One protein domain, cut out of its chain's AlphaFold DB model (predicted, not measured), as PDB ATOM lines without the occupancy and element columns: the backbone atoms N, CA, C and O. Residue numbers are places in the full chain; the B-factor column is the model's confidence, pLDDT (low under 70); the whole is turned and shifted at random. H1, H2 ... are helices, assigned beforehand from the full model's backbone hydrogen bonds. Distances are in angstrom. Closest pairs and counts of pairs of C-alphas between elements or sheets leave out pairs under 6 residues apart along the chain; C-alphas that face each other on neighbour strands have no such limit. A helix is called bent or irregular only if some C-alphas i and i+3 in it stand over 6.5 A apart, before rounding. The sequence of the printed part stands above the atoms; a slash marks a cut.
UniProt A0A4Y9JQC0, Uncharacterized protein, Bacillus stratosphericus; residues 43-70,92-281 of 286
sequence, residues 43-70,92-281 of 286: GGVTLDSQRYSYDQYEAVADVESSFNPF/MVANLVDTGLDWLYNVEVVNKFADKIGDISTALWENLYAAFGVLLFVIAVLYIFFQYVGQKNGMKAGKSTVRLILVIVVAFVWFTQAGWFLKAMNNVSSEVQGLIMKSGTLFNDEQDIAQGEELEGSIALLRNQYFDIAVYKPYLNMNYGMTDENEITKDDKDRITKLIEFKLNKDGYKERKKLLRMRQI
ATOM      1  N   GLY A  43     216.849 249.412 182.810       72.69
ATOM      2  CA  GLY A  43     217.676 250.358 182.057       72.69
ATOM      3  C   GLY A  43     216.939 251.594 181.530       72.69
ATOM      4  O   GLY A  43     217.220 252.057 180.427       72.69
ATOM      5  N   GLY A  44     215.928 252.079 182.258       76.44
ATOM      6  CA  GLY A  44     215.028 253.162 181.825       76.44
ATOM      7  C   GLY A  44     213.855 252.734 180.926       76.44
ATOM      8  O   GLY A  44     212.830 253.420 180.907       76.44
ATOM      9  N   VAL A  45     213.935 251.564 180.286       81.25
ATOM     10  CA  VAL A  45     212.936 251.045 179.335       81.25
ATOM     11  C   VAL A  45     211.894 250.175 180.050       81.25
ATOM     12  O   VAL A  45     212.232 249.332 180.881       81.25
ATOM     13  N   THR A  46     210.610 250.362 179.739       85.19
ATOM     14  CA  THR A  46     209.520 249.521 180.270       85.19
ATOM     15  C   THR A  46     209.463 248.184 179.526       85.19
ATOM     16  O   THR A  46     209.489 248.166 178.300       85.19
ATOM     17  N   LEU A  47     209.364 247.066 180.248       86.56
ATOM     18  CA  LEU A  47     209.291 245.720 179.675       86.56
ATOM     19  C   LEU A  47     207.854 245.347 179.285       86.56
ATOM     20  O   LEU A  47     207.018 245.046 180.142       86.56
ATOM     21  N   ASP A  48     207.585 245.272 177.985       86.62
ATOM     22  CA  ASP A  48     206.264 244.932 177.444       86.62
ATOM     23  C   ASP A  48     205.867 243.482 177.755       86.62
ATOM     24  O   ASP A  48     204.698 243.190 178.027       86.62
ATOM     25  N   SER A  49     206.854 242.579 177.815       84.31
ATOM     26  CA  SER A  49     206.655 241.168 178.171       84.31
ATOM     27  C   SER A  49     206.113 240.963 179.587       84.31
ATOM     28  O   SER A  49     205.489 239.938 179.866       84.31
ATOM     29  N   GLN A  50     206.319 241.936 180.482       86.06
ATOM     30  CA  GLN A  50     205.873 241.877 181.875       86.06
ATOM     31  C   GLN A  50     204.620 242.711 182.147       86.06
ATOM     32  O   GLN A  50     204.035 242.593 183.229       86.06
ATOM     33  N   ARG A  51     204.169 243.501 181.165       86.06
ATOM     34  CA  ARG A  51     203.007 244.385 181.295       86.06
ATOM     35  C   ARG A  51     201.729 243.629 181.647       86.06
ATOM     36  O   ARG A  51     200.962 244.077 182.497       86.06
ATOM     37  N   TYR A  52     201.547 242.450 181.057       86.81
ATOM     38  CA  TYR A  52     200.490 241.491 181.380       86.81
ATOM     39  C   TYR A  52     201.072 240.076 181.446       86.81
ATOM     40  O   TYR A  52     202.067 239.783 180.791       86.81
ATOM     41  N   SER A  53     200.432 239.166 182.195       85.81
ATOM     42  CA  SER A  53     200.811 237.744 182.136       85.81
ATOM     43  C   SER A  53     200.695 237.228 180.699       85.81
ATOM     44  O   SER A  53     199.728 237.557 180.009       85.81
ATOM     45  N   TYR A  54     201.619 236.358 180.279       83.00
ATOM     46  CA  TYR A  54     201.574 235.688 178.975       83.00
ATOM     47  C   TYR A  54     200.217 235.004 178.733       83.00
ATOM     48  O   TYR A  54     199.737 234.948 177.602       83.00
ATOM     49  N   ASP A  55     199.536 234.537 179.780       84.62
ATOM     50  CA  ASP A  55     198.208 233.926 179.664       84.62
ATOM     51  C   ASP A  55     197.133 234.898 179.160       84.62
ATOM     52  O   ASP A  55     196.177 234.467 178.518       84.62
ATOM     53  N   GLN A  56     197.288 236.205 179.398       87.38
ATOM     54  CA  GLN A  56     196.315 237.213 178.964       87.38
ATOM     55  C   GLN A  56     196.234 237.326 177.437       87.38
ATOM     56  O   GLN A  56     195.155 237.605 176.904       87.38
ATOM     57  N   TYR A  57     197.344 237.044 176.746       87.31
ATOM     58  CA  TYR A  57     197.442 236.993 175.289       87.31
ATOM     59  C   TYR A  57     196.882 235.658 174.778       87.31
ATOM     60  O   TYR A  57     197.614 234.694 174.563       87.31
ATOM     61  N   GLU A  58     195.566 235.566 174.613       84.75
ATOM     62  CA  GLU A  58     194.873 234.393 174.063       84.75
ATOM     63  C   GLU A  58     194.100 234.783 172.796       84.75
ATOM     64  O   GLU A  58     193.623 235.914 172.684       84.75
ATOM     65  N   ALA A  59     193.943 233.860 171.844       82.69
ATOM     66  CA  ALA A  59     192.985 234.050 170.765       82.69
ATOM     67  C   ALA A  59     191.564 233.870 171.303       82.69
ATOM     68  O   ALA A  59     191.150 232.787 171.737       82.69
ATOM     69  N   VAL A  60     190.808 234.959 171.291       79.31
ATOM     70  CA  VAL A  60     189.415 234.971 171.706       79.31
ATOM     71  C   VAL A  60     188.558 234.770 170.460       79.31
ATOM     72  O   VAL A  60     188.575 235.581 169.540       79.31
ATOM     73  N   ALA A  61     187.765 233.701 170.451       72.12
ATOM     74  CA  ALA A  61     186.776 233.454 169.411       72.12
ATOM     75  C   ALA A  61     185.376 233.303 170.018       72.12
ATOM     76  O   ALA A  61     185.176 232.608 171.022       72.12
ATOM     77  N   ASP A  62     184.386 233.940 169.393       66.12
ATOM     78  CA  ASP A  62     182.977 233.754 169.736       66.12
ATOM     79  C   ASP A  62     182.367 232.690 168.824       66.12
ATOM     80  O   ASP A  62     181.750 232.982 167.803       66.12
ATOM     81  N   VAL A  63     182.610 231.423 169.168       61.56
ATOM     82  CA  VAL A  63     182.068 230.284 168.422       61.56
ATOM     83  C   VAL A  63     180.980 229.610 169.246       61.56
ATOM     84  O   VAL A  63     181.226 229.018 170.302       61.56
ATOM     85  N   GLU A  64     179.748 229.735 168.769       60.50
ATOM     86  CA  GLU A  64     178.572 229.112 169.364       60.50
ATOM     87  C   GLU A  64     178.641 227.587 169.190       60.50
ATOM     88  O   GLU A  64     179.033 227.096 168.137       60.50
ATOM     89  N   SER A  65     178.306 226.812 170.223       58.25
ATOM     90  CA  SER A  65     178.432 225.347 170.165       58.25
ATOM     91  C   SER A  65     177.211 224.723 169.489       58.25
ATOM     92  O   SER A  65     176.083 225.123 169.758       58.25
ATOM     93  N   SER A  66     177.429 223.729 168.629       65.56
ATOM     94  CA  SER A  66     176.359 222.962 167.982       65.56
ATOM     95  C   SER A  66     176.249 221.569 168.604       65.56
ATOM     96  O   SER A  66     177.224 221.046 169.140       65.56
ATOM     97  N   PHE A  67     175.085 220.928 168.508       65.62
ATOM     98  CA  PHE A  67     174.927 219.527 168.917       65.62
ATOM     99  C   PHE A  67     175.633 218.545 167.965       65.62
ATOM    100  O   PHE A  67     175.959 217.434 168.373       65.62
ATOM    101  N   ASN A  68     175.916 218.939 166.715       72.81
ATOM    102  CA  ASN A  68     176.623 218.087 165.752       72.81
ATOM    103  C   ASN A  68     178.154 218.242 165.888       72.81
ATOM    104  O   ASN A  68     178.672 219.313 165.541       72.81
ATOM    105  N   PRO A  69     178.908 217.210 166.318       66.56
ATOM    106  CA  PRO A  69     180.355 217.296 166.553       66.56
ATOM    107  C   PRO A  69     181.185 217.623 165.301       66.56
ATOM    108  O   PRO A  69     182.272 218.172 165.441       66.56
ATOM    109  N   PHE A  70     180.661 217.369 164.095       76.88
ATOM    110  CA  PHE A  70     181.320 217.678 162.815       76.88
ATOM    111  C   PHE A  70     180.785 218.944 162.133       76.88
ATOM    112  O   PHE A  70     181.074 219.194 160.968       76.88
ATOM    113  N   MET A  92     205.142 229.808 176.239       75.25
ATOM    114  CA  MET A  92     206.026 229.127 177.190       75.25
ATOM    115  C   MET A  92     207.489 229.204 176.740       75.25
ATOM    116  O   MET A  92     208.357 229.556 177.535       75.25
ATOM    117  N   VAL A  93     207.771 228.931 175.461       76.12
ATOM    118  CA  VAL A  93     209.126 229.082 174.906       76.12
ATOM    119  C   VAL A  93     209.582 230.536 174.993       76.12
ATOM    120  O   VAL A  93     210.705 230.792 175.414       76.12
ATOM    121  N   ALA A  94     208.711 231.489 174.668       81.38
ATOM    122  CA  ALA A  94     209.040 232.905 174.736       81.38
ATOM    123  C   ALA A  94     209.347 233.368 176.170       81.38
ATOM    124  O   ALA A  94     210.284 234.133 176.371       81.38
ATOM    125  N   ASN A  95     208.620 232.868 177.172       82.31
ATOM    126  CA  ASN A  95     208.899 233.133 178.583       82.31
ATOM    127  C   ASN A  95     210.230 232.506 179.048       82.31
ATOM    128  O   ASN A  95     210.983 233.136 179.792       82.31
ATOM    129  N   LEU A  96     210.553 231.298 178.571       75.88
ATOM    130  CA  LEU A  96     211.850 230.660 178.828       75.88
ATOM    131  C   LEU A  96     213.004 231.442 178.200       75.88
ATOM    132  O   LEU A  96     214.050 231.577 178.827       75.88
ATOM    133  N   VAL A  97     212.825 231.963 176.984       80.06
ATOM    134  CA  VAL A  97     213.824 232.815 176.326       80.06
ATOM    135  C   VAL A  97     213.971 234.144 177.064       80.06
ATOM    136  O   VAL A  97     215.097 234.548 177.318       80.06
ATOM    137  N   ASP A  98     212.876 234.786 177.479       82.88
ATOM    138  CA  ASP A  98     212.908 236.034 178.258       82.88
ATOM    139  C   ASP A  98     213.644 235.857 179.601       82.88
ATOM    140  O   ASP A  98     214.550 236.623 179.927       82.88
ATOM    141  N   THR A  99     213.339 234.780 180.332       79.69
ATOM    142  CA  THR A  99     214.029 234.421 181.585       79.69
ATOM    143  C   THR A  99     215.486 234.027 181.337       79.69
ATOM    144  O   THR A  99     216.380 234.372 182.106       79.69
ATOM    145  N   GLY A 100     215.746 233.294 180.254       75.25
ATOM    146  CA  GLY A 100     217.087 232.879 179.860       75.25
ATOM    147  C   GLY A 100     217.969 234.065 179.489       75.25
ATOM    148  O   GLY A 100     219.131 234.080 179.880       75.25
ATOM    149  N   LEU A 101     217.423 235.072 178.798       77.88
ATOM    150  CA  LEU A 101     218.103 236.340 178.548       77.88
ATOM    151  C   LEU A 101     218.433 237.016 179.878       77.88
ATOM    152  O   LEU A 101     219.602 237.327 180.088       77.88
ATOM    153  N   ASP A 102     217.457 237.127 180.788       76.06
ATOM    154  CA  ASP A 102     217.639 237.676 182.141       76.06
ATOM    155  C   ASP A 102     218.819 237.063 182.897       76.06
ATOM    156  O   ASP A 102     219.695 237.756 183.416       76.06
ATOM    157  N   TRP A 103     218.894 235.736 182.885       72.69
ATOM    158  CA  TRP A 103     219.983 235.013 183.523       72.69
ATOM    159  C   TRP A 103     221.303 235.158 182.778       72.69
ATOM    160  O   TRP A 103     222.337 235.317 183.414       72.69
ATOM    161  N   LEU A 104     221.294 235.090 181.445       70.88
ATOM    162  CA  LEU A 104     222.512 235.041 180.643       70.88
ATOM    163  C   LEU A 104     223.296 236.354 180.693       70.88
ATOM    164  O   LEU A 104     224.527 236.305 180.663       70.88
ATOM    165  N   TYR A 105     222.622 237.504 180.795       73.44
ATOM    166  CA  TYR A 105     223.314 238.788 180.920       73.44
ATOM    167  C   TYR A 105     223.636 239.150 182.373       73.44
ATOM    168  O   TYR A 105     224.596 239.886 182.601       73.44
ATOM    169  N   ASN A 106     222.894 238.641 183.359       76.69
ATOM    170  CA  ASN A 106     223.184 238.913 184.760       76.69
ATOM    171  C   ASN A 106     224.279 237.960 185.271       76.69
ATOM    172  O   ASN A 106     224.016 236.906 185.852       76.69
ATOM    173  N   VAL A 107     225.542 238.345 185.043       71.94
ATOM    174  CA  VAL A 107     226.741 237.562 185.414       71.94
ATOM    175  C   VAL A 107     226.724 237.164 186.893       71.94
ATOM    176  O   VAL A 107     227.202 236.091 187.259       71.94
ATOM    177  N   GLU A 108     226.145 237.996 187.759       72.75
ATOM    178  CA  GLU A 108     226.018 237.696 189.183       72.75
ATOM    179  C   GLU A 108     225.047 236.534 189.444       72.75
ATOM    180  O   GLU A 108     225.324 235.678 190.287       72.75
ATOM    181  N   VAL A 109     223.945 236.448 188.692       69.19
ATOM    182  CA  VAL A 109     222.985 235.335 188.766       69.19
ATOM    183  C   VAL A 109     223.615 234.043 188.249       69.19
ATOM    184  O   VAL A 109     223.500 233.015 188.920       69.19
ATOM    185  N   VAL A 110     224.353 234.090 187.131       70.69
ATOM    186  CA  VAL A 110     225.101 232.927 186.611       70.69
ATOM    187  C   VAL A 110     226.127 232.444 187.630       70.69
ATOM    188  O   VAL A 110     226.187 231.252 187.926       70.69
ATOM    189  N   ASN A 111     226.887 233.362 188.232       77.81
ATOM    190  CA  ASN A 111     227.882 233.026 189.244       77.81
ATOM    191  C   ASN A 111     227.249 232.400 190.491       77.81
ATOM    192  O   ASN A 111     227.710 231.349 190.931       77.81
ATOM    193  N   LYS A 112     226.170 232.988 191.026       78.81
ATOM    194  CA  LYS A 112     225.447 232.445 192.190       78.81
ATOM    195  C   LYS A 112     224.817 231.085 191.896       78.81
ATOM    196  O   LYS A 112     224.793 230.219 192.770       78.81
ATOM    197  N   PHE A 113     224.301 230.885 190.686       74.25
ATOM    198  CA  PHE A 113     223.767 229.598 190.254       74.25
ATOM    199  C   PHE A 113     224.877 228.549 190.125       74.25
ATOM    200  O   PHE A 113     224.747 227.450 190.663       74.25
ATOM    201  N   ALA A 114     225.992 228.902 189.484       82.62
ATOM    202  CA  ALA A 114     227.160 228.042 189.354       82.62
ATOM    203  C   ALA A 114     227.741 227.651 190.721       82.62
ATOM    204  O   ALA A 114     228.074 226.485 190.920       82.62
ATOM    205  N   ASP A 115     227.794 228.584 191.675       84.31
ATOM    206  CA  ASP A 115     228.219 228.310 193.052       84.31
ATOM    207  C   ASP A 115     227.281 227.326 193.750       84.31
ATOM    208  O   ASP A 115     227.736 226.305 194.257       84.31
ATOM    209  N   LYS A 116     225.961 227.538 193.674       81.50
ATOM    210  CA  LYS A 116     224.980 226.594 194.241       81.50
ATOM    211  C   LYS A 116     225.088 225.196 193.632       81.50
ATOM    212  O   LYS A 116     224.979 224.207 194.352       81.50
ATOM    213  N   ILE A 117     225.281 225.094 192.317       82.00
ATOM    214  CA  ILE A 117     225.486 223.798 191.661       82.00
ATOM    215  C   ILE A 117     226.825 223.182 192.082       82.00
ATOM    216  O   ILE A 117     226.881 221.975 192.302       82.00
ATOM    217  N   GLY A 118     227.876 223.988 192.246       86.25
ATOM    218  CA  GLY A 118     229.158 223.559 192.801       86.25
ATOM    219  C   GLY A 118     229.020 222.968 194.206       86.25
ATOM    220  O   GLY A 118     229.500 221.859 194.446       86.25
ATOM    221  N   ASP A 119     228.295 223.649 195.093       84.62
ATOM    222  CA  ASP A 119     228.027 223.200 196.463       84.62
ATOM    223  C   ASP A 119     227.228 221.890 196.477       84.62
ATOM    224  O   ASP A 119     227.614 220.927 197.140       84.62
ATOM    225  N   ILE A 120     226.144 221.814 195.693       86.50
ATOM    226  CA  ILE A 120     225.326 220.597 195.563       86.50
ATOM    227  C   ILE A 120     226.167 219.445 195.008       86.50
ATOM    228  O   ILE A 120     226.106 218.331 195.519       86.50
ATOM    229  N   SER A 121     226.958 219.698 193.969       85.88
ATOM    230  CA  SER A 121     227.803 218.697 193.318       85.88
ATOM    231  C   SER A 121     228.882 218.160 194.265       85.88
ATOM    232  O   SER A 121     229.102 216.948 194.330       85.88
ATOM    233  N   THR A 122     229.495 219.037 195.060       88.62
ATOM    234  CA  THR A 122     230.485 218.659 196.076       88.62
ATOM    235  C   THR A 122     229.834 217.850 197.194       88.62
ATOM    236  O   THR A 122     230.306 216.760 197.517       88.62
ATOM    237  N   ALA A 123     228.688 218.300 197.713       87.44
ATOM    238  CA  ALA A 123     227.929 217.558 198.718       87.44
ATOM    239  C   ALA A 123     227.475 216.182 198.198       87.44
ATOM    240  O   ALA A 123     227.486 215.195 198.936       87.44
ATOM    241  N   LEU A 124     227.094 216.078 196.922       84.31
ATOM    242  CA  LEU A 124     226.764 214.801 196.288       84.31
ATOM    243  C   LEU A 124     227.977 213.873 196.229       84.31
ATOM    244  O   LEU A 124     227.827 212.690 196.531       84.31
ATOM    245  N   TRP A 125     229.162 214.382 195.883       87.69
ATOM    246  CA  TRP A 125     230.397 213.598 195.906       87.69
ATOM    247  C   TRP A 125     230.716 213.065 197.300       87.69
ATOM    248  O   TRP A 125     230.947 211.866 197.443       87.69
ATOM    249  N   GLU A 126     230.681 213.921 198.321       87.25
ATOM    250  CA  GLU A 126     230.962 213.523 199.703       87.25
ATOM    251  C   GLU A 126     229.992 212.442 200.184       87.25
ATOM    252  O   GLU A 126     230.419 211.409 200.703       87.25
ATOM    253  N   ASN A 127     228.693 212.621 199.926       84.75
ATOM    254  CA  ASN A 127     227.672 211.645 200.301       84.75
ATOM    255  C   ASN A 127     227.807 210.328 199.523       84.75
ATOM    256  O   ASN A 127     227.708 209.254 200.119       84.75
ATOM    257  N   LEU A 128     228.061 210.370 198.208       84.38
ATOM    258  CA  LEU A 128     228.282 209.154 197.418       84.38
ATOM    259  C   LEU A 128     229.548 208.422 197.855       84.38
ATOM    260  O   LEU A 128     229.542 207.194 197.955       84.38
ATOM    261  N   TYR A 129     230.633 209.153 198.094       82.44
ATOM    262  CA  TYR A 129     231.900 208.574 198.513       82.44
ATOM    263  C   TYR A 129     231.779 207.937 199.902       82.44
ATOM    264  O   TYR A 129     232.210 206.798 200.090       82.44
ATOM    265  N   ALA A 130     231.118 208.612 200.844       81.94
ATOM    266  CA  ALA A 130     230.875 208.083 202.182       81.94
ATOM    267  C   ALA A 130     229.949 206.854 202.170       81.94
ATOM    268  O   ALA A 130     230.241 205.860 202.831       81.94
ATOM    269  N   ALA A 131     228.855 206.892 201.401       80.12
ATOM    270  CA  ALA A 131     227.865 205.815 201.385       80.12
ATOM    271  C   ALA A 131     228.291 204.604 200.540       80.12
ATOM    272  O   ALA A 131     228.027 203.458 200.904       80.12
ATOM    273  N   PHE A 132     228.937 204.843 199.398       80.38
ATOM    274  CA  PHE A 132     229.206 203.811 198.393       80.38
ATOM    275  C   PHE A 132     230.652 203.788 197.901       80.38
ATOM    276  O   PHE A 132     231.056 202.798 197.293       80.38
ATOM    277  N   GLY A 133     231.452 204.826 198.154       83.19
ATOM    278  CA  GLY A 133     232.815 204.946 197.631       83.19
ATOM    279  C   GLY A 133     233.717 203.797 198.065       83.19
ATOM    280  O   GLY A 133     234.327 203.146 197.219       83.19
ATOM    281  N   VAL A 134     233.730 203.476 199.364       82.88
ATOM    282  CA  VAL A 134     234.506 202.341 199.898       82.88
ATOM    283  C   VAL A 134     234.026 201.018 199.298       82.88
ATOM    284  O   VAL A 134     234.839 200.205 198.866       82.88
ATOM    285  N   LEU A 135     232.711 200.815 199.202       86.19
ATOM    286  CA  LEU A 135     232.132 199.596 198.636       86.19
ATOM    287  C   LEU A 135     232.514 199.413 197.158       86.19
ATOM    288  O   LEU A 135     232.976 198.341 196.764       86.19
ATOM    289  N   LEU A 136     232.355 200.456 196.341       85.50
ATOM    290  CA  LEU A 136     232.705 200.435 194.919       85.50
ATOM    291  C   LEU A 136     234.210 200.246 194.715       85.50
ATOM    292  O   LEU A 136     234.617 199.498 193.826       85.50
ATOM    293  N   PHE A 137     235.029 200.867 195.565       86.06
ATOM    294  CA  PHE A 137     236.475 200.691 195.543       86.06
ATOM    295  C   PHE A 137     236.872 199.246 195.860       86.06
ATOM    296  O   PHE A 137     237.638 198.641 195.111       86.06
ATOM    297  N   VAL A 138     236.295 198.646 196.906       87.44
ATOM    298  CA  VAL A 138     236.544 197.243 197.272       87.44
ATOM    299  C   VAL A 138     236.135 196.297 196.142       87.44
ATOM    300  O   VAL A 138     236.913 195.416 195.778       87.44
ATOM    301  N   ILE A 139     234.965 196.497 195.529       88.06
ATOM    302  CA  ILE A 139     234.519 195.691 194.380       88.06
ATOM    303  C   ILE A 139     235.506 195.815 193.210       88.06
ATOM    304  O   ILE A 139     235.861 194.809 192.592       88.06
ATOM    305  N   ALA A 140     235.982 197.027 192.918       86.81
ATOM    306  CA  ALA A 140     236.946 197.256 191.848       86.81
ATOM    307  C   ALA A 140     238.300 196.579 192.129       86.81
ATOM    308  O   ALA A 140     238.864 195.945 191.234       86.81
ATOM    309  N   VAL A 141     238.795 196.646 193.367       88.31
ATOM    310  CA  VAL A 141     240.036 195.974 193.782       88.31
ATOM    311  C   VAL A 141     239.890 194.455 193.707       88.31
ATOM    312  O   VAL A 141     240.767 193.793 193.154       88.31
ATOM    313  N   LEU A 142     238.772 193.892 194.175       90.81
ATOM    314  CA  LEU A 142     238.490 192.456 194.059       90.81
ATOM    315  C   LEU A 142     238.421 192.005 192.595       90.81
ATOM    316  O   LEU A 142     238.947 190.948 192.246       90.81
ATOM    317  N   TYR A 143     237.830 192.818 191.718       87.38
ATOM    318  CA  TYR A 143     237.801 192.547 190.283       87.38
ATOM    319  C   TYR A 143     239.210 192.537 189.672       87.38
ATOM    320  O   TYR A 143     239.558 191.611 188.938       87.38
ATOM    321  N   ILE A 144     240.050 193.524 190.004       88.88
ATOM    322  CA  ILE A 144     241.450 193.586 189.556       88.88
ATOM    323  C   ILE A 144     242.239 192.383 190.088       88.88
ATOM    324  O   ILE A 144     242.982 191.752 189.336       88.88
ATOM    325  N   PHE A 145     242.038 192.018 191.355       87.69
ATOM    326  CA  PHE A 145     242.659 190.849 191.970       87.69
ATOM    327  C   PHE A 145     242.254 189.549 191.265       87.69
ATOM    328  O   PHE A 145     243.110 188.718 190.964       87.69
ATOM    329  N   PHE A 146     240.976 189.391 190.906       87.88
ATOM    330  CA  PHE A 146     240.507 188.246 190.123       87.88
ATOM    331  C   PHE A 146     241.152 188.186 188.729       87.88
ATOM    332  O   PHE A 146     241.519 187.107 188.262       87.88
ATOM    333  N   GLN A 147     241.351 189.326 188.059       84.62
ATOM    334  CA  GLN A 147     242.091 189.373 186.789       84.62
ATOM    335  C   GLN A 147     243.565 188.971 186.969       84.62
ATOM    336  O   GLN A 147     244.121 188.251 186.137       84.62
ATOM    337  N   TYR A 148     244.195 189.421 188.057       84.38
ATOM    338  CA  TYR A 148     245.602 189.157 188.337       84.38
ATOM    339  C   TYR A 148     245.856 187.696 188.724       84.38
ATOM    340  O   TYR A 148     246.671 187.030 188.092       84.38
ATOM    341  N   VAL A 149     245.140 187.185 189.729       85.69
ATOM    342  CA  VAL A 149     245.349 185.840 190.290       85.69
ATOM    343  C   VAL A 149     244.513 184.792 189.566       85.69
ATOM    344  O   VAL A 149     245.041 183.765 189.147       85.69
ATOM    345  N   GLY A 150     243.218 185.053 189.383       82.25
ATOM    346  CA  GLY A 150     242.285 184.099 188.778       82.25
ATOM    347  C   GLY A 150     242.555 183.874 187.291       82.25
ATOM    348  O   GLY A 150     242.651 182.735 186.845       82.25
ATOM    349  N   GLN A 151     242.735 184.953 186.521       82.12
ATOM    350  CA  GLN A 151     243.025 184.863 185.080       82.12
ATOM    351  C   GLN A 151     244.524 184.841 184.746       82.12
ATOM    352  O   GLN A 151     244.874 184.750 183.569       82.12
ATOM    353  N   LYS A 152     245.407 184.957 185.751       85.44
ATOM    354  CA  LYS A 152     246.873 185.043 185.590       85.44
ATOM    355  C   LYS A 152     247.312 186.087 184.552       85.44
ATOM    356  O   LYS A 152     248.306 185.901 183.854       85.44
ATOM    357  N   ASN A 153     246.564 187.186 184.417       87.19
ATOM    358  CA  ASN A 153     246.795 188.195 183.386       87.19
ATOM    359  C   ASN A 153     247.147 189.555 184.004       87.19
ATOM    360  O   ASN A 153     246.305 190.447 184.145       87.19
ATOM    361  N   GLY A 154     248.430 189.723 184.334       81.38
ATOM    362  CA  GLY A 154     248.951 190.950 184.942       81.38
ATOM    363  C   GLY A 154     248.757 192.200 184.083       81.38
ATOM    364  O   GLY A 154     248.495 193.280 184.606       81.38
ATOM    365  N   MET A 155     248.776 192.055 182.757       82.50
ATOM    366  CA  MET A 155     248.594 193.182 181.843       82.50
ATOM    367  C   MET A 155     247.149 193.701 181.843       82.50
ATOM    368  O   MET A 155     246.923 194.912 181.819       82.50
ATOM    369  N   LYS A 156     246.155 192.804 181.922       79.75
ATOM    370  CA  LYS A 156     244.742 193.185 182.088       79.75
ATOM    371  C   LYS A 156     244.474 193.814 183.454       79.75
ATOM    372  O   LYS A 156     243.748 194.808 183.520       79.75
ATOM    373  N   ALA A 157     245.071 193.279 184.518       83.31
ATOM    374  CA  ALA A 157     244.968 193.852 185.860       83.31
ATOM    375  C   ALA A 157     245.575 195.267 185.920       83.31
ATOM    376  O   ALA A 157     244.931 196.195 186.411       83.31
ATOM    377  N   GLY A 158     246.751 195.468 185.316       84.25
ATOM    378  CA  GLY A 158     247.394 196.780 185.204       84.25
ATOM    379  C   GLY A 158     246.539 197.797 184.442       84.25
ATOM    380  O   GLY A 158     246.258 198.877 184.959       84.25
ATOM    381  N   LYS A 159     246.018 197.436 183.258       85.94
ATOM    382  CA  LYS A 159     245.103 198.308 182.493       85.94
ATOM    383  C   LYS A 159     243.835 198.665 183.275       85.94
ATOM    384  O   LYS A 159     243.361 199.796 183.196       85.94
ATOM    385  N   SER A 160     243.290 197.713 184.030       83.19
ATOM    386  CA  SER A 160     242.094 197.931 184.855       83.19
ATOM    387  C   SER A 160     242.376 198.858 186.038       83.19
ATOM    388  O   SER A 160     241.543 199.698 186.363       83.19
ATOM    389  N   THR A 161     243.574 198.771 186.618       86.19
ATOM    390  CA  THR A 161     244.031 199.658 187.700       86.19
ATOM    391  C   THR A 161     244.168 201.099 187.216       86.19
ATOM    392  O   THR A 161     243.611 202.009 187.822       86.19
ATOM    393  N   VAL A 162     244.829 201.313 186.074       86.31
ATOM    394  CA  VAL A 162     244.957 202.653 185.474       86.31
ATOM    395  C   VAL A 162     243.581 203.239 185.147       86.31
ATOM    396  O   VAL A 162     243.321 204.405 185.429       86.31
ATOM    397  N   ARG A 163     242.666 202.423 184.607       85.69
ATOM    398  CA  ARG A 163     241.290 202.851 184.323       85.69
ATOM    399  C   ARG A 163     240.539 203.250 185.592       85.69
ATOM    400  O   ARG A 163     239.834 204.252 185.568       85.69
ATOM    401  N   LEU A 164     240.687 202.491 186.677       86.75
ATOM    402  CA  LEU A 164     240.068 202.812 187.962       86.75
ATOM    403  C   LEU A 164     240.547 204.173 188.477       86.75
ATOM    404  O   LEU A 164     239.722 205.014 188.821       86.75
ATOM    405  N   ILE A 165     241.862 204.406 188.466       86.69
ATOM    406  CA  ILE A 165     242.452 205.682 188.895       86.69
ATOM    407  C   ILE A 165     241.925 206.831 188.029       86.69
ATOM    408  O   ILE A 165     241.473 207.835 188.568       86.69
ATOM    409  N   LEU A 166     241.914 206.670 186.702       88.69
ATOM    410  CA  LEU A 166     241.393 207.689 185.788       88.69
ATOM    411  C   LEU A 166     239.930 208.030 186.072       88.69
ATOM    412  O   LEU A 166     239.588 209.204 186.144       88.69
ATOM    413  N   VAL A 167     239.070 207.026 186.262       87.31
ATOM    414  CA  VAL A 167     237.648 207.257 186.551       87.31
ATOM    415  C   VAL A 167     237.470 207.998 187.874       87.31
ATOM    416  O   VAL A 167     236.680 208.935 187.927       87.31
ATOM    417  N   ILE A 168     238.215 207.624 188.919       85.50
ATOM    418  CA  ILE A 168     238.138 208.293 190.224       85.50
ATOM    419  C   ILE A 168     238.604 209.745 190.114       85.50
ATOM    420  O   ILE A 168     237.916 210.632 190.607       85.50
ATOM    421  N   VAL A 169     239.731 210.000 189.447       85.50
ATOM    422  CA  VAL A 169     240.272 211.356 189.281       85.50
ATOM    423  C   VAL A 169     239.330 212.225 188.451       85.50
ATOM    424  O   VAL A 169     239.022 213.341 188.856       85.50
ATOM    425  N   VAL A 170     238.824 211.717 187.324       87.12
ATOM    426  CA  VAL A 170     237.879 212.459 186.476       87.12
ATOM    427  C   VAL A 170     236.580 212.738 187.225       87.12
ATOM    428  O   VAL A 170     236.091 213.861 187.173       87.12
ATOM    429  N   ALA A 171     236.039 211.759 187.957       85.56
ATOM    430  CA  ALA A 171     234.842 211.959 188.764       85.56
ATOM    431  C   ALA A 171     235.084 212.994 189.869       85.56
ATOM    432  O   ALA A 171     234.299 213.924 190.010       85.56
ATOM    433  N   PHE A 172     236.191 212.882 190.605       86.38
ATOM    434  CA  PHE A 172     236.548 213.836 191.650       86.38
ATOM    435  C   PHE A 172     236.649 215.261 191.099       86.38
ATOM    436  O   PHE A 172     236.016 216.169 191.633       86.38
ATOM    437  N   VAL A 173     237.385 215.458 190.000       86.94
ATOM    438  CA  VAL A 173     237.512 216.769 189.350       86.94
ATOM    439  C   VAL A 173     236.149 217.270 188.879       86.94
ATOM    440  O   VAL A 173     235.798 218.408 189.161       86.94
ATOM    441  N   TRP A 174     235.353 216.428 188.219       83.94
ATOM    442  CA  TRP A 174     234.023 216.804 187.744       83.94
ATOM    443  C   TRP A 174     233.117 217.281 188.881       83.94
ATOM    444  O   TRP A 174     232.546 218.365 188.802       83.94
ATOM    445  N   PHE A 175     233.001 216.493 189.953       86.19
ATOM    446  CA  PHE A 175     232.064 216.803 191.024       86.19
ATOM    447  C   PHE A 175     232.521 217.966 191.911       86.19
ATOM    448  O   PHE A 175     231.672 218.733 192.360       86.19
ATOM    449  N   THR A 176     233.826 218.135 192.131       85.94
ATOM    450  CA  THR A 176     234.359 219.224 192.974       85.94
ATOM    451  C   THR A 176     234.571 220.534 192.218       85.94
ATOM    452  O   THR A 176     234.578 221.594 192.831       85.94
ATOM    453  N   GLN A 177     234.721 220.490 190.890       86.19
ATOM    454  CA  GLN A 177     234.945 221.677 190.053       86.19
ATOM    455  C   GLN A 177     233.731 222.045 189.190       86.19
ATOM    456  O   GLN A 177     233.845 222.893 188.308       86.19
ATOM    457  N   ALA A 178     232.555 221.457 189.437       83.50
ATOM    458  CA  ALA A 178     231.337 221.746 188.672       83.50
ATOM    459  C   ALA A 178     231.021 223.252 188.614       83.50
ATOM    460  O   ALA A 178     230.735 223.781 187.541       83.50
ATOM    461  N   GLY A 179     231.156 223.958 189.742       81.88
ATOM    462  CA  GLY A 179     230.967 225.409 189.792       81.88
ATOM    463  C   GLY A 179     231.987 226.168 188.940       81.88
ATOM    464  O   GLY A 179     231.618 227.096 188.227       81.88
ATOM    465  N   TRP A 180     233.253 225.737 188.929       84.88
ATOM    466  CA  TRP A 180     234.287 226.334 188.079       84.88
ATOM    467  C   TRP A 180     234.005 226.120 186.586       84.88
ATOM    468  O   TRP A 180     234.088 227.073 185.818       84.88
ATOM    469  N   PHE A 181     233.606 224.912 186.169       80.25
ATOM    470  CA  PHE A 181     233.237 224.643 184.772       80.25
ATOM    471  C   PHE A 181     232.041 225.488 184.318       80.25
ATOM    472  O   PHE A 181     232.047 226.018 183.209       80.25
ATOM    473  N   LEU A 182     231.037 225.655 185.182       77.56
ATOM    474  CA  LEU A 182     229.880 226.504 184.899       77.56
ATOM    475  C   LEU A 182     230.263 227.988 184.837       77.56
ATOM    476  O   LEU A 182     229.817 228.693 183.939       77.56
ATOM    477  N   LYS A 183     231.152 228.456 185.719       79.19
ATOM    478  CA  LYS A 183     231.702 229.819 185.662       79.19
ATOM    479  C   LYS A 183     232.598 230.052 184.450       79.19
ATOM    480  O   LYS A 183     232.638 231.162 183.938       79.19
ATOM    481  N   ALA A 184     233.291 229.032 183.946       76.25
ATOM    482  CA  ALA A 184     234.079 229.149 182.719       76.25
ATOM    483  C   ALA A 184     233.199 229.467 181.493       76.25
ATOM    484  O   ALA A 184     233.675 230.059 180.525       76.25
ATOM    485  N   MET A 185     231.897 229.158 181.555       69.38
ATOM    486  CA  MET A 185     230.924 229.590 180.552       69.38
ATOM    487  C   MET A 185     230.545 231.080 180.647       69.38
ATOM    488  O   MET A 185     229.865 231.568 179.749       69.38
ATOM    489  N   ASN A 186     231.032 231.843 181.638       71.19
ATOM    490  CA  ASN A 186     230.845 233.305 181.714       71.19
ATOM    491  C   ASN A 186     231.389 234.050 180.484       71.19
ATOM    492  O   ASN A 186     230.950 235.166 180.198       71.19
ATOM    493  N   ASN A 187     232.317 233.450 179.733       70.56
ATOM    494  CA  ASN A 187     232.762 234.003 178.454       70.56
ATOM    495  C   ASN A 187     231.597 234.131 177.461       70.56
ATOM    496  O   ASN A 187     231.537 235.117 176.739       70.56
ATOM    497  N   VAL A 188     230.637 233.196 177.483       70.00
ATOM    498  CA  VAL A 188     229.428 233.251 176.647       70.00
ATOM    499  C   VAL A 188     228.535 234.412 177.076       70.00
ATOM    500  O   VAL A 188     228.079 235.173 176.231       70.00
ATOM    501  N   SER A 189     228.334 234.604 178.383       74.62
ATOM    502  CA  SER A 189     227.607 235.768 178.914       74.62
ATOM    503  C   SER A 189     228.256 237.087 178.496       74.62
ATOM    504  O   SER A 189     227.571 237.999 178.042       74.62
ATOM    505  N   SER A 190     229.584 237.172 178.591       75.88
ATOM    506  CA  SER A 190     230.348 238.373 178.226       75.88
ATOM    507  C   SER A 190     230.300 238.646 176.717       75.88
ATOM    508  O   SER A 190     230.179 239.792 176.291       75.88
ATOM    509  N   GLU A 191     230.343 237.597 175.894       76.12
ATOM    510  CA  GLU A 191     230.195 237.696 174.440       76.12
ATOM    511  C   GLU A 191     228.786 238.151 174.045       76.12
ATOM    512  O   GLU A 191     228.637 239.050 173.218       76.12
ATOM    513  N   VAL A 192     227.748 237.604 174.687       72.94
ATOM    514  CA  VAL A 192     226.355 238.020 174.479       72.94
ATOM    515  C   VAL A 192     226.149 239.478 174.880       72.94
ATOM    516  O   VAL A 192     225.542 240.223 174.116       72.94
ATOM    517  N   GLN A 193     226.704 239.928 176.008       75.19
ATOM    518  CA  GLN A 193     226.681 241.348 176.381       75.19
ATOM    519  C   GLN A 193     227.363 242.222 175.323       75.19
ATOM    520  O   GLN A 193     226.802 243.239 174.921       75.19
ATOM    521  N   GLY A 194     228.524 241.806 174.806       75.44
ATOM    522  CA  GLY A 194     229.222 242.522 173.734       75.44
ATOM    523  C   GLY A 194     228.415 242.597 172.430       75.44
ATOM    524  O   GLY A 194     228.381 243.642 171.777       75.44
ATOM    525  N   LEU A 195     227.718 241.516 172.064       75.00
ATOM    526  CA  LEU A 195     226.807 241.490 170.917       75.00
ATOM    527  C   LEU A 195     225.598 242.405 171.129       75.00
ATOM    528  O   LEU A 195     225.226 243.130 170.208       75.00
ATOM    529  N   ILE A 196     225.015 242.408 172.330       73.69
ATOM    530  CA  ILE A 196     223.880 243.272 172.666       73.69
ATOM    531  C   ILE A 196     224.305 244.736 172.662       73.69
ATOM    532  O   ILE A 196     223.603 245.535 172.064       73.69
ATOM    533  N   MET A 197     225.466 245.098 173.210       74.06
ATOM    534  CA  MET A 197     225.973 246.475 173.132       74.06
ATOM    535  C   MET A 197     226.192 246.926 171.684       74.06
ATOM    536  O   MET A 197     225.832 248.040 171.314       74.06
ATOM    537  N   LYS A 198     226.737 246.047 170.836       72.31
ATOM    538  CA  LYS A 198     226.938 246.335 169.408       72.31
ATOM    539  C   LYS A 198     225.622 246.411 168.628       72.31
ATOM    540  O   LYS A 198     225.545 247.113 167.626       72.31
ATOM    541  N   SER A 199     224.602 245.667 169.048       63.94
ATOM    542  CA  SER A 199     223.270 245.717 168.444       63.94
ATOM    543  C   SER A 199     222.430 246.871 168.994       63.94
ATOM    544  O   SER A 199     221.607 247.401 168.258       63.94
ATOM    545  N   GLY A 200     222.641 247.269 170.249       60.34
ATOM    546  CA  GLY A 200     221.979 248.364 170.961       60.34
ATOM    547  C   GLY A 200     222.126 249.694 170.234       60.34
ATOM    548  O   GLY A 200     221.167 250.444 170.113       60.34
ATOM    549  N   THR A 201     223.279 249.921 169.595       59.16
ATOM    550  CA  THR A 201     223.502 251.106 168.754       59.16
ATOM    551  C   THR A 201     222.551 251.213 167.558       59.16
ATOM    552  O   THR A 201     222.380 252.308 167.040       59.16
ATOM    553  N   LEU A 202     221.928 250.113 167.110       54.56
ATOM    554  CA  LEU A 202     220.901 250.140 166.054       54.56
ATOM    555  C   LEU A 202     219.539 250.626 166.566       54.56
ATOM    556  O   LEU A 202     218.675 250.957 165.762       54.56
ATOM    557  N   PHE A 203     219.346 250.646 167.883       57.34
ATOM    558  CA  PHE A 203     218.089 250.999 168.525       57.34
ATOM    559  C   PHE A 203     218.110 252.375 169.224       57.34
ATOM    560  O   PHE A 203     217.107 252.798 169.796       57.34
ATOM    561  N   ASN A 204     219.246 253.074 169.175       53.78
ATOM    562  CA  ASN A 204     219.505 254.312 169.916       53.78
ATOM    563  C   ASN A 204     218.757 255.557 169.409       53.78
ATOM    564  O   ASN A 204     218.855 256.597 170.055       53.78
ATOM    565  N   ASP A 205     218.038 255.499 168.285       55.31
ATOM    566  CA  ASP A 205     217.447 256.712 167.698       55.31
ATOM    567  C   ASP A 205     216.136 257.173 168.371       55.31
ATOM    568  O   ASP A 205     215.740 258.316 168.162       55.31
ATOM    569  N   GLU A 206     215.468 256.356 169.206       52.47
ATOM    570  CA  GLU A 206     214.108 256.701 169.687       52.47
ATOM    571  C   GLU A 206     213.746 256.360 171.153       52.47
ATOM    572  O   GLU A 206     212.606 256.620 171.539       52.47
ATOM    573  N   GLN A 207     214.628 255.813 172.008       58.41
ATOM    574  CA  GLN A 207     214.204 255.351 173.352       58.41
ATOM    575  C   GLN A 207     214.980 255.915 174.553       58.41
ATOM    576  O   GLN A 207     216.202 256.045 174.525       58.41
ATOM    577  N   ASP A 208     214.222 256.180 175.630       62.81
ATOM    578  CA  ASP A 208     214.622 256.680 176.958       62.81
ATOM    579  C   ASP A 208     215.494 255.673 177.742       62.81
ATOM    580  O   ASP A 208     215.145 255.218 178.836       62.81
ATOM    581  N   ILE A 209     216.643 255.291 177.191       73.06
ATOM    582  CA  ILE A 209     217.641 254.519 177.929       73.06
ATOM    583  C   ILE A 209     218.250 255.427 179.003       73.06
ATOM    584  O   ILE A 209     218.739 256.523 178.713       73.06
ATOM    585  N   ALA A 210     218.225 254.980 180.259       73.81
ATOM    586  CA  ALA A 210     218.796 255.750 181.356       73.81
ATOM    587  C   ALA A 210     220.323 255.867 181.197       73.81
ATOM    588  O   ALA A 210     221.020 254.882 180.939       73.81
ATOM    589  N   GLN A 211     220.861 257.080 181.367       70.19
ATOM    590  CA  GLN A 211     222.308 257.308 181.304       70.19
ATOM    591  C   GLN A 211     223.029 256.458 182.357       70.19
ATOM    592  O   GLN A 211     222.739 256.561 183.547       70.19
ATOM    593  N   GLY A 212     223.990 255.643 181.915       69.00
ATOM    594  CA  GLY A 212     224.717 254.699 182.770       69.00
ATOM    595  C   GLY A 212     224.130 253.282 182.813       69.00
ATOM    596  O   GLY A 212     224.799 252.388 183.322       69.00
ATOM    597  N   GLU A 213     222.954 253.047 182.223       77.69
ATOM    598  CA  GLU A 213     222.292 251.733 182.152       77.69
ATOM    599  C   GLU A 213     222.126 251.246 180.697       77.69
ATOM    600  O   GLU A 213     221.196 250.517 180.362       77.69
ATOM    601  N   GLU A 214     223.044 251.632 179.806       76.38
ATOM    602  CA  GLU A 214     222.947 251.392 178.355       76.38
ATOM    603  C   GLU A 214     222.820 249.912 177.984       76.38
ATOM    604  O   GLU A 214     222.051 249.543 177.093       76.38
ATOM    605  N   LEU A 215     223.553 249.054 178.696       75.81
ATOM    606  CA  LEU A 215     223.464 247.609 178.534       75.81
ATOM    607  C   LEU A 215     222.071 247.110 178.933       75.81
ATOM    608  O   LEU A 215     221.440 246.389 178.167       75.81
ATOM    609  N   GLU A 216     221.576 247.518 180.102       77.88
ATOM    610  CA  GLU A 216     220.274 247.088 180.619       77.88
ATOM    611  C   GLU A 216     219.118 247.586 179.748       77.88
ATOM    612  O   GLU A 216     218.201 246.816 179.467       77.88
ATOM    613  N   GLY A 217     219.192 248.824 179.253       79.00
ATOM    614  CA  GLY A 217     218.186 249.396 178.357       79.00
ATOM    615  C   GLY A 217     218.193 248.719 176.986       79.00
ATOM    616  O   GLY A 217     217.137 248.360 176.466       79.00
ATOM    617  N   SER A 218     219.379 248.429 176.437       79.25
ATOM    618  CA  SER A 218     219.516 247.669 175.183       79.25
ATOM    619  C   SER A 218     218.961 246.248 175.309       79.25
ATOM    620  O   SER A 218     218.347 245.724 174.379       79.25
ATOM    621  N   ILE A 219     219.154 245.613 176.468       81.31
ATOM    622  CA  ILE A 219     218.581 244.298 176.759       81.31
ATOM    623  C   ILE A 219     217.060 244.379 176.858       81.31
ATOM    624  O   ILE A 219     216.372 243.544 176.273       81.31
ATOM    625  N   ALA A 220     216.529 245.359 177.590       84.62
ATOM    626  CA  ALA A 220     215.092 245.551 177.725       84.62
ATOM    627  C   ALA A 220     214.427 245.735 176.356       84.62
ATOM    628  O   ALA A 220     213.399 245.121 176.071       84.62
ATOM    629  N   LEU A 221     215.078 246.468 175.457       83.31
ATOM    630  CA  LEU A 221     214.608 246.642 174.093       83.31
ATOM    631  C   LEU A 221     214.680 245.360 173.258       83.31
ATOM    632  O   LEU A 221     213.727 245.031 172.553       83.31
ATOM    633  N   LEU A 222     215.755 244.578 173.379       84.50
ATOM    634  CA  LEU A 222     215.835 243.262 172.741       84.50
ATOM    635  C   LEU A 222     214.718 242.328 173.232       84.50
ATOM    636  O   LEU A 222     214.108 241.617 172.430       84.50
ATOM    637  N   ARG A 223     214.434 242.338 174.540       86.25
ATOM    638  CA  ARG A 223     213.346 241.563 175.153       86.25
ATOM    639  C   ARG A 223     211.987 242.007 174.620       86.25
ATOM    640  O   ARG A 223     211.194 241.149 174.237       86.25
ATOM    641  N   ASN A 224     211.748 243.315 174.512       88.69
ATOM    642  CA  ASN A 224     210.520 243.866 173.938       88.69
ATOM    643  C   ASN A 224     210.364 243.493 172.461       88.69
ATOM    644  O   ASN A 224     209.309 243.012 172.065       88.69
ATOM    645  N   GLN A 225     211.425 243.609 171.660       87.31
ATOM    646  CA  GLN A 225     211.415 243.220 170.248       87.31
ATOM    647  C   GLN A 225     211.127 241.725 170.070       87.31
ATOM    648  O   GLN A 225     210.353 241.316 169.202       87.31
ATOM    649  N   TYR A 226     211.752 240.883 170.895       88.62
ATOM    650  CA  TYR A 226     211.495 239.450 170.867       88.62
ATOM    651  C   TYR A 226     210.052 239.133 171.277       88.62
ATOM    652  O   TYR A 226     209.383 238.350 170.602       88.62
ATOM    653  N   PHE A 227     209.556 239.763 172.342       91.38
ATOM    654  CA  PHE A 227     208.171 239.635 172.788       91.38
ATOM    655  C   PHE A 227     207.172 240.081 171.711       91.38
ATOM    656  O   PHE A 227     206.185 239.382 171.466       91.38
ATOM    657  N   ASP A 228     207.456 241.187 171.023       92.00
ATOM    658  CA  ASP A 228     206.638 241.710 169.934       92.00
ATOM    659  C   ASP A 228     206.466 240.670 168.817       92.00
ATOM    660  O   ASP A 228     205.350 240.318 168.430       92.00
ATOM    661  N   ILE A 229     207.575 240.088 168.356       90.12
ATOM    662  CA  ILE A 229     207.575 239.103 167.269       90.12
ATOM    663  C   ILE A 229     206.986 237.756 167.720       90.12
ATOM    664  O   ILE A 229     206.243 237.123 166.968       90.12
ATOM    665  N   ALA A 230     207.328 237.291 168.924       88.38
ATOM    666  CA  ALA A 230     206.992 235.945 169.387       88.38
ATOM    667  C   ALA A 230     205.587 235.833 169.996       88.38
ATOM    668  O   ALA A 230     204.996 234.750 169.972       88.38
ATOM    669  N   VAL A 231     205.049 236.922 170.554       92.94
ATOM    670  CA  VAL A 231     203.789 236.909 171.307       92.94
ATOM    671  C   VAL A 231     202.817 237.964 170.808       92.94
ATOM    672  O   VAL A 231     201.709 237.607 170.412       92.94
ATOM    673  N   TYR A 232     203.204 239.239 170.803       93.19
ATOM    674  CA  TYR A 232     202.255 240.328 170.572       93.19
ATOM    675  C   TYR A 232     201.690 240.327 169.147       93.19
ATOM    676  O   TYR A 232     200.477 240.240 168.970       93.19
ATOM    677  N   LYS A 233     202.535 240.301 168.111       92.44
ATOM    678  CA  LYS A 233     202.093 240.229 166.709       92.44
ATOM    679  C   LYS A 233     201.273 238.976 166.402       92.44
ATOM    680  O   LYS A 233     200.211 239.114 165.791       92.44
ATOM    681  N   PRO A 234     201.670 237.759 166.824       91.44
ATOM    682  CA  PRO A 234     200.811 236.586 166.701       91.44
ATOM    683  C   PRO A 234     199.459 236.765 167.396       91.44
ATOM    684  O   PRO A 234     198.434 236.435 166.806       91.44
ATOM    685  N   TYR A 235     199.433 237.343 168.602       91.44
ATOM    686  CA  TYR A 235     198.192 237.663 169.306       91.44
ATOM    687  C   TYR A 235     197.308 238.626 168.501       91.44
ATOM    688  O   TYR A 235     196.107 238.368 168.359       91.44
ATOM    689  N   LEU A 236     197.890 239.690 167.935       90.94
ATOM    690  CA  LEU A 236     197.169 240.631 167.081       90.94
ATOM    691  C   LEU A 236     196.616 239.928 165.840       90.94
ATOM    692  O   LEU A 236     195.431 240.046 165.538       90.94
ATOM    693  N   ASN A 237     197.428 239.110 165.175       89.00
ATOM    694  CA  ASN A 237     197.008 238.387 163.985       89.00
ATOM    695  C   ASN A 237     195.873 237.396 164.285       89.00
ATOM    696  O   ASN A 237     194.890 237.334 163.553       89.00
ATOM    697  N   MET A 238     195.965 236.651 165.386       86.50
ATOM    698  CA  MET A 238     194.943 235.675 165.772       86.50
ATOM    699  C   MET A 238     193.618 236.337 166.165       86.50
ATOM    700  O   MET A 238     192.558 235.790 165.871       86.50
ATOM    701  N   ASN A 239     193.657 237.502 166.820       85.81
ATOM    702  CA  ASN A 239     192.444 238.183 167.277       85.81
ATOM    703  C   ASN A 239     191.870 239.150 166.241       85.81
ATOM    704  O   ASN A 239     190.652 239.282 166.152       85.81
ATOM    705  N   TYR A 240     192.701 239.820 165.446       85.31
ATOM    706  CA  TYR A 240     192.297 240.900 164.541       85.31
ATOM    707  C   TYR A 240     192.515 240.577 163.057       85.31
ATOM    708  O   TYR A 240     191.891 241.230 162.225       85.31
ATOM    709  N   GLY A 241     193.285 239.538 162.719       83.06
ATOM    710  CA  GLY A 241     193.600 239.155 161.334       83.06
ATOM    711  C   GLY A 241     194.698 240.002 160.686       83.06
ATOM    712  O   GLY A 241     194.903 239.922 159.479       83.06
ATOM    713  N   MET A 242     195.369 240.842 161.474       87.12
ATOM    714  CA  MET A 242     196.436 241.743 161.048       87.12
ATOM    715  C   MET A 242     197.418 241.956 162.202       87.12
ATOM    716  O   MET A 242     197.087 241.695 163.357       87.12
ATOM    717  N   THR A 243     198.623 242.422 161.889       88.94
ATOM    718  CA  THR A 243     199.679 242.686 162.885       88.94
ATOM    719  C   THR A 243     199.944 244.175 163.101       88.94
ATOM    720  O   THR A 243     200.690 244.518 164.011       88.94
ATOM    721  N   ASP A 244     199.342 245.047 162.287       89.19
ATOM    722  CA  ASP A 244     199.504 246.495 162.396       89.19
ATOM    723  C   ASP A 244     198.570 247.059 163.474       89.19
ATOM    724  O   ASP A 244     197.349 247.136 163.306       89.19
ATOM    725  N   GLU A 245     199.158 247.446 164.603       87.62
ATOM    726  CA  GLU A 245     198.449 248.050 165.728       87.62
ATOM    727  C   GLU A 245     197.742 249.354 165.346       87.62
ATOM    728  O   GLU A 245     196.616 249.589 165.798       87.62
ATOM    729  N   ASN A 246     198.347 250.174 164.481       87.38
ATOM    730  CA  ASN A 246     197.756 251.444 164.073       87.38
ATOM    731  C   ASN A 246     196.461 251.209 163.308       87.38
ATOM    732  O   ASN A 246     195.515 251.969 163.477       87.38
ATOM    733  N   GLU A 247     196.390 250.149 162.497       84.25
ATOM    734  CA  GLU A 247     195.165 249.766 161.793       84.25
ATOM    735  C   GLU A 247     194.078 249.240 162.723       84.25
ATOM    736  O   GLU A 247     192.902 249.561 162.544       84.25
ATOM    737  N   ILE A 248     194.461 248.480 163.747       81.50
ATOM    738  CA  ILE A 248     193.519 247.922 164.721       81.50
ATOM    739  C   ILE A 248     192.904 249.028 165.592       81.50
ATOM    740  O   ILE A 248     191.716 248.951 165.934       81.50
ATOM    741  N   THR A 249     193.698 250.047 165.933       86.12
ATOM    742  CA  THR A 249     193.363 251.121 166.883       86.12
ATOM    743  C   THR A 249     192.825 252.407 166.240       86.12
ATOM    744  O   THR A 249     192.501 253.341 166.973       86.12
ATOM    745  N   LYS A 250     192.649 252.457 164.904       84.00
ATOM    746  CA  LYS A 250     192.118 253.640 164.178       84.00
ATOM    747  C   LYS A 250     190.820 254.183 164.787       84.00
ATOM    748  O   LYS A 250     190.679 255.393 164.935       84.00
ATOM    749  N   ASP A 251     189.904 253.287 165.157       81.12
ATOM    750  CA  ASP A 251     188.567 253.647 165.654       81.12
ATOM    751  C   ASP A 251     188.479 253.714 167.190       81.12
ATOM    752  O   ASP A 251     187.642 254.426 167.742       81.12
ATOM    753  N   ASP A 252     189.327 252.962 167.896       82.56
ATOM    754  CA  ASP A 252     189.366 252.891 169.360       82.56
ATOM    755  C   ASP A 252     190.802 252.594 169.809       82.56
ATOM    756  O   ASP A 252     191.306 251.482 169.635       82.56
ATOM    757  N   LYS A 253     191.456 253.600 170.402       83.50
ATOM    758  CA  LYS A 253     192.857 253.512 170.845       83.50
ATOM    759  C   LYS A 253     193.086 252.428 171.893       83.50
ATOM    760  O   LYS A 253     194.144 251.814 171.914       83.50
ATOM    761  N   ASP A 254     192.077 252.137 172.708       85.44
ATOM    762  CA  ASP A 254     192.186 251.156 173.786       85.44
ATOM    763  C   ASP A 254     191.721 249.766 173.345       85.44
ATOM    764  O   ASP A 254     191.591 248.863 174.169       85.44
ATOM    765  N   ARG A 255     191.411 249.557 172.060       83.25
ATOM    766  CA  ARG A 255     190.763 248.330 171.573       83.25
ATOM    767  C   ARG A 255     191.537 247.055 171.896       83.25
ATOM    768  O   ARG A 255     190.924 246.030 172.200       83.25
ATOM    769  N   ILE A 256     192.861 247.111 171.792       87.00
ATOM    770  CA  ILE A 256     193.753 245.986 172.094       87.00
ATOM    771  C   ILE A 256     193.825 245.793 173.608       87.00
ATOM    772  O   ILE A 256     193.537 244.706 174.113       87.00
ATOM    773  N   THR A 257     194.105 246.869 174.346       87.06
ATOM    774  CA  THR A 257     194.201 246.858 175.810       87.06
ATOM    775  C   THR A 257     192.924 246.340 176.463       87.06
ATOM    776  O   THR A 257     193.008 245.456 177.311       87.06
ATOM    777  N   LYS A 258     191.751 246.788 175.997       87.62
ATOM    778  CA  LYS A 258     190.417 246.343 176.433       87.62
ATOM    779  C   LYS A 258     190.224 244.837 176.340       87.62
ATOM    780  O   LYS A 258     189.532 244.265 177.178       87.62
ATOM    781  N   LEU A 259     190.814 244.183 175.341       86.19
ATOM    782  CA  LEU A 259     190.701 242.736 175.186       86.19
ATOM    783  C   LEU A 259     191.653 241.985 176.132       86.19
ATOM    784  O   LEU A 259     191.259 240.968 176.705       86.19
ATOM    785  N   ILE A 260     192.873 242.498 176.315       88.62
ATOM    786  CA  ILE A 260     193.926 241.895 177.152       88.62
ATOM    787  C   ILE A 260     193.605 242.026 178.646       88.62
ATOM    788  O   ILE A 260     193.843 241.099 179.416       88.62
ATOM    789  N   GLU A 261     193.045 243.159 179.069       88.19
ATOM    790  CA  GLU A 261     192.899 243.496 180.485       88.19
ATOM    791  C   GLU A 261     191.818 242.686 181.216       88.19
ATOM    792  O   GLU A 261     191.852 242.611 182.436       88.19
ATOM    793  N   PHE A 262     190.862 242.039 180.543       87.19
ATOM    794  CA  PHE A 262     189.851 241.233 181.244       87.19
ATOM    795  C   PHE A 262     190.442 239.964 181.863       87.19
ATOM    796  O   PHE A 262     191.160 239.228 181.194       87.19
ATOM    797  N   LYS A 263     190.067 239.641 183.106       84.69
ATOM    798  CA  LYS A 263     190.529 238.428 183.806       84.69
ATOM    799  C   LYS A 263     190.171 237.141 183.044       84.69
ATOM    800  O   LYS A 263     189.104 237.030 182.444       84.69
ATOM    801  N   LEU A 264     191.018 236.116 183.158       82.88
ATOM    802  CA  LEU A 264     190.803 234.775 182.584       82.88
ATOM    803  C   LEU A 264     189.838 233.942 183.442       82.88
ATOM    804  O   LEU A 264     190.148 232.847 183.905       82.88
ATOM    805  N   ASN A 265     188.659 234.496 183.713       80.88
ATOM    806  CA  ASN A 265     187.591 233.857 184.471       80.88
ATOM    807  C   ASN A 265     186.289 233.883 183.654       80.88
ATOM    808  O   ASN A 265     186.207 234.505 182.592       80.88
ATOM    809  N   LYS A 266     185.249 233.192 184.134       80.75
ATOM    810  CA  LYS A 266     183.972 233.080 183.407       80.75
ATOM    811  C   LYS A 266     183.386 234.438 183.011       80.75
ATOM    812  O   LYS A 266     182.784 234.523 181.945       80.75
ATOM    813  N   ASP A 267     183.539 235.467 183.837       82.12
ATOM    814  CA  ASP A 267     182.947 236.780 183.584       82.12
ATOM    815  C   ASP A 267     183.812 237.641 182.660       82.12
ATOM    816  O   ASP A 267     183.283 238.239 181.727       82.12
ATOM    817  N   GLY A 268     185.137 237.603 182.798       81.94
ATOM    818  CA  GLY A 268     186.046 238.242 181.851       81.94
ATOM    819  C   GLY A 268     185.923 237.658 180.440       81.94
ATOM    820  O   GLY A 268     185.849 238.417 179.476       81.94
ATOM    821  N   TYR A 269     185.753 236.338 180.286       82.44
ATOM    822  CA  TYR A 269     185.469 235.741 178.970       82.44
ATOM    823  C   TYR A 269     184.126 236.184 178.376       82.44
ATOM    824  O   TYR A 269     184.010 236.278 177.151       82.44
ATOM    825  N   LYS A 270     183.103 236.461 179.199       83.56
ATOM    826  CA  LYS A 270     181.837 237.023 178.697       83.56
ATOM    827  C   LYS A 270     182.063 238.419 178.126       83.56
ATOM    828  O   LYS A 270     181.573 238.691 177.032       83.56
ATOM    829  N   GLU A 271     182.815 239.271 178.818       84.19
ATOM    830  CA  GLU A 271     183.117 240.627 178.343       84.19
ATOM    831  C   GLU A 271     184.005 240.619 177.090       84.19
ATOM    832  O   GLU A 271     183.668 241.272 176.100       84.19
ATOM    833  N   ARG A 272     185.051 239.778 177.051       85.38
ATOM    834  CA  ARG A 272     185.884 239.583 175.848       85.38
ATOM    835  C   ARG A 272     185.043 239.166 174.632       85.38
ATOM    836  O   ARG A 272     185.213 239.708 173.545       85.38
ATOM    837  N   LYS A 273     184.077 238.254 174.807       83.25
ATOM    838  CA  LYS A 273     183.156 237.842 173.728       83.25
ATOM    839  C   LYS A 273     182.190 238.947 173.305       83.25
ATOM    840  O   LYS A 273     181.914 239.079 172.116       83.25
ATOM    841  N   LYS A 274     181.689 239.763 174.239       83.62
ATOM    842  CA  LYS A 274     180.838 240.920 173.903       83.62
ATOM    843  C   LYS A 274     181.579 241.925 173.018       83.62
ATOM    844  O   LYS A 274     181.001 242.378 172.032       83.62
ATOM    845  N   LEU A 275     182.850 242.211 173.317       81.44
ATOM    846  CA  LEU A 275     183.693 243.070 172.475       81.44
ATOM    847  C   LEU A 275     183.807 242.537 171.036       81.44
ATOM    848  O   LEU A 275     183.715 243.305 170.078       81.44
ATOM    849  N   LEU A 276     183.931 241.217 170.867       75.44
ATOM    850  CA  LEU A 276     183.993 240.585 169.545       75.44
ATOM    851  C   LEU A 276     182.658 240.596 168.789       75.44
ATOM    852  O   LEU A 276     182.654 240.725 167.566       75.44
ATOM    853  N   ARG A 277     181.515 240.504 169.477       70.00
ATOM    854  CA  ARG A 277     180.196 240.620 168.821       70.00
ATOM    855  C   ARG A 277     179.926 242.026 168.317       70.00
ATOM    856  O   ARG A 277     179.428 242.186 167.208       70.00
ATOM    857  N   MET A 278     180.294 243.041 169.100       63.81
ATOM    858  CA  MET A 278     180.186 244.438 168.666       63.81
ATOM    859  C   MET A 278     181.023 244.698 167.402       63.81
ATOM    860  O   MET A 278     180.603 245.465 166.540       63.81
ATOM    861  N   ARG A 279     182.140 243.975 167.221       61.41
ATOM    862  CA  ARG A 279     182.935 243.988 165.982       61.41
ATOM    863  C   ARG A 279     182.205 243.385 164.772       61.41
ATOM    864  O   ARG A 279     182.335 243.938 163.685       61.41
ATOM    865  N   GLN A 280     181.470 242.279 164.921       52.50
ATOM    866  CA  GLN A 280     180.757 241.649 163.794       52.50
ATOM    867  C   GLN A 280     179.589 242.501 163.278       52.50
ATOM    868  O   GLN A 280     179.281 242.459 162.092       52.50
ATOM    869  N   ILE A 281     178.978 243.311 164.144       46.94
ATOM    870  CA  ILE A 281     177.879 244.214 163.771       46.94
ATOM    871  C   ILE A 281     178.399 245.424 162.970       46.94
ATOM    872  O   ILE A 281     177.690 245.935 162.109       46.94
TER     873      ILE A 281
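AT A GLANCE: This is residues 43 to 70 and 92 to 281 of the 286 residues of an uncharacterized protein of Bacillus stratosphericus (UniProt A0A4Y9JQC0). A long helical arm, H3 going out and H4, H5 and H6 coming back, meets a second part at a corner, where H2 and H7a run side by side across the arm's base. Beyond H7a a loose group of short helices and H10 makes the other end, and residues 64 to 70 stick out as a tail. The printed part has 218 residues with ten named helices, H1 to H10 in chain order, and no named strand; the class is all helix. The whole is extended, with a radius of gyration of the C-alphas of 29.2 A, and flat, spanning 93 by 60 by 26 A.

IN THESE COORDINATES: H1 is residues 48 to 51, beginning at C-alpha 48 (206.264, 244.932, 177.444). H2, residues 92 to 105, is 20.2 A long. H3, residues 107 to 150, was assigned as one helix by its hydrogen bonds but is bent, with C-alphas 131 and 134 7.6 A apart; its arms are H3a, residues 107 to 131, 35.6 A, and H3b, residues 134 to 150, 22.7 A, at a steep tilt of 58 degrees. H4 is residues 154 to 176, 32.8 A, H5 residues 178 to 184, and H6 residues 186 to 200, 20.5 A. H7, residues 214 to 240, was likewise assigned as one helix but is bent, with C-alphas 230 and 233 7.0 A apart; its arms H7a, residues 214 to 230, 23.9 A, and H7b, residues 233 to 240, stand at a steep tilt of 41 degrees. H8 is residues 245 to 249, H9 residues 255 to 260, and H10 residues 266 to 281, 23.4 A, ending at C-alpha 281 (177.879, 244.214, 163.771).

HOW THE PARTS SIT: H1 touches H7a, closest at the C-alphas of Asp 48 and Asn 224, 5.6 A. H2 and H7a touch at a shallow tilt of 13 degrees, opposite ways, closest at C-alphas 98 and 223, 6.4 A. H6 is about perpendicular to H2, at 78 degrees, and they touch, closest at C-alphas 104 and 189, 5.4 A. H3a and H5 touch at a shallow tilt of 26 degrees, opposite ways, closest at C-alphas 118 and 179, 4.0 A. H3b and H4 form a helical hairpin, closest at C-alphas 148 and 154, 5.1 A. H8 and H9 touch only at the corner, closest at C-alphas 249 and 255, 6.0 A. H7b and H9 are near each other, and H9 and H10 are close but not clearly touching, closest at C-alphas 259 and 272, 5.8 A. H3b and H10 are apart. Every O i to N i+4 pair is within hydrogen-bond range in H2, H3a, H3b, H4, H5, H6, H7a, H7b, H8 and H10; H9 has 1 of 2, and H1 is too short for such a pair.

THE WHOLE: The two C-alphas farthest apart, of Lys 152 and Ile 281, are 93.5 A apart. Residues 71 to 91 are not printed, and C-alphas 70 and 92 are 30.8 A apart across the cut. The link from H6 to H7 is long, with 13 residues. The mean pLDDT of the printed part is 80.3; 24 residues are under 70, among them 62 to 67, 199 to 208 and 278 to 281.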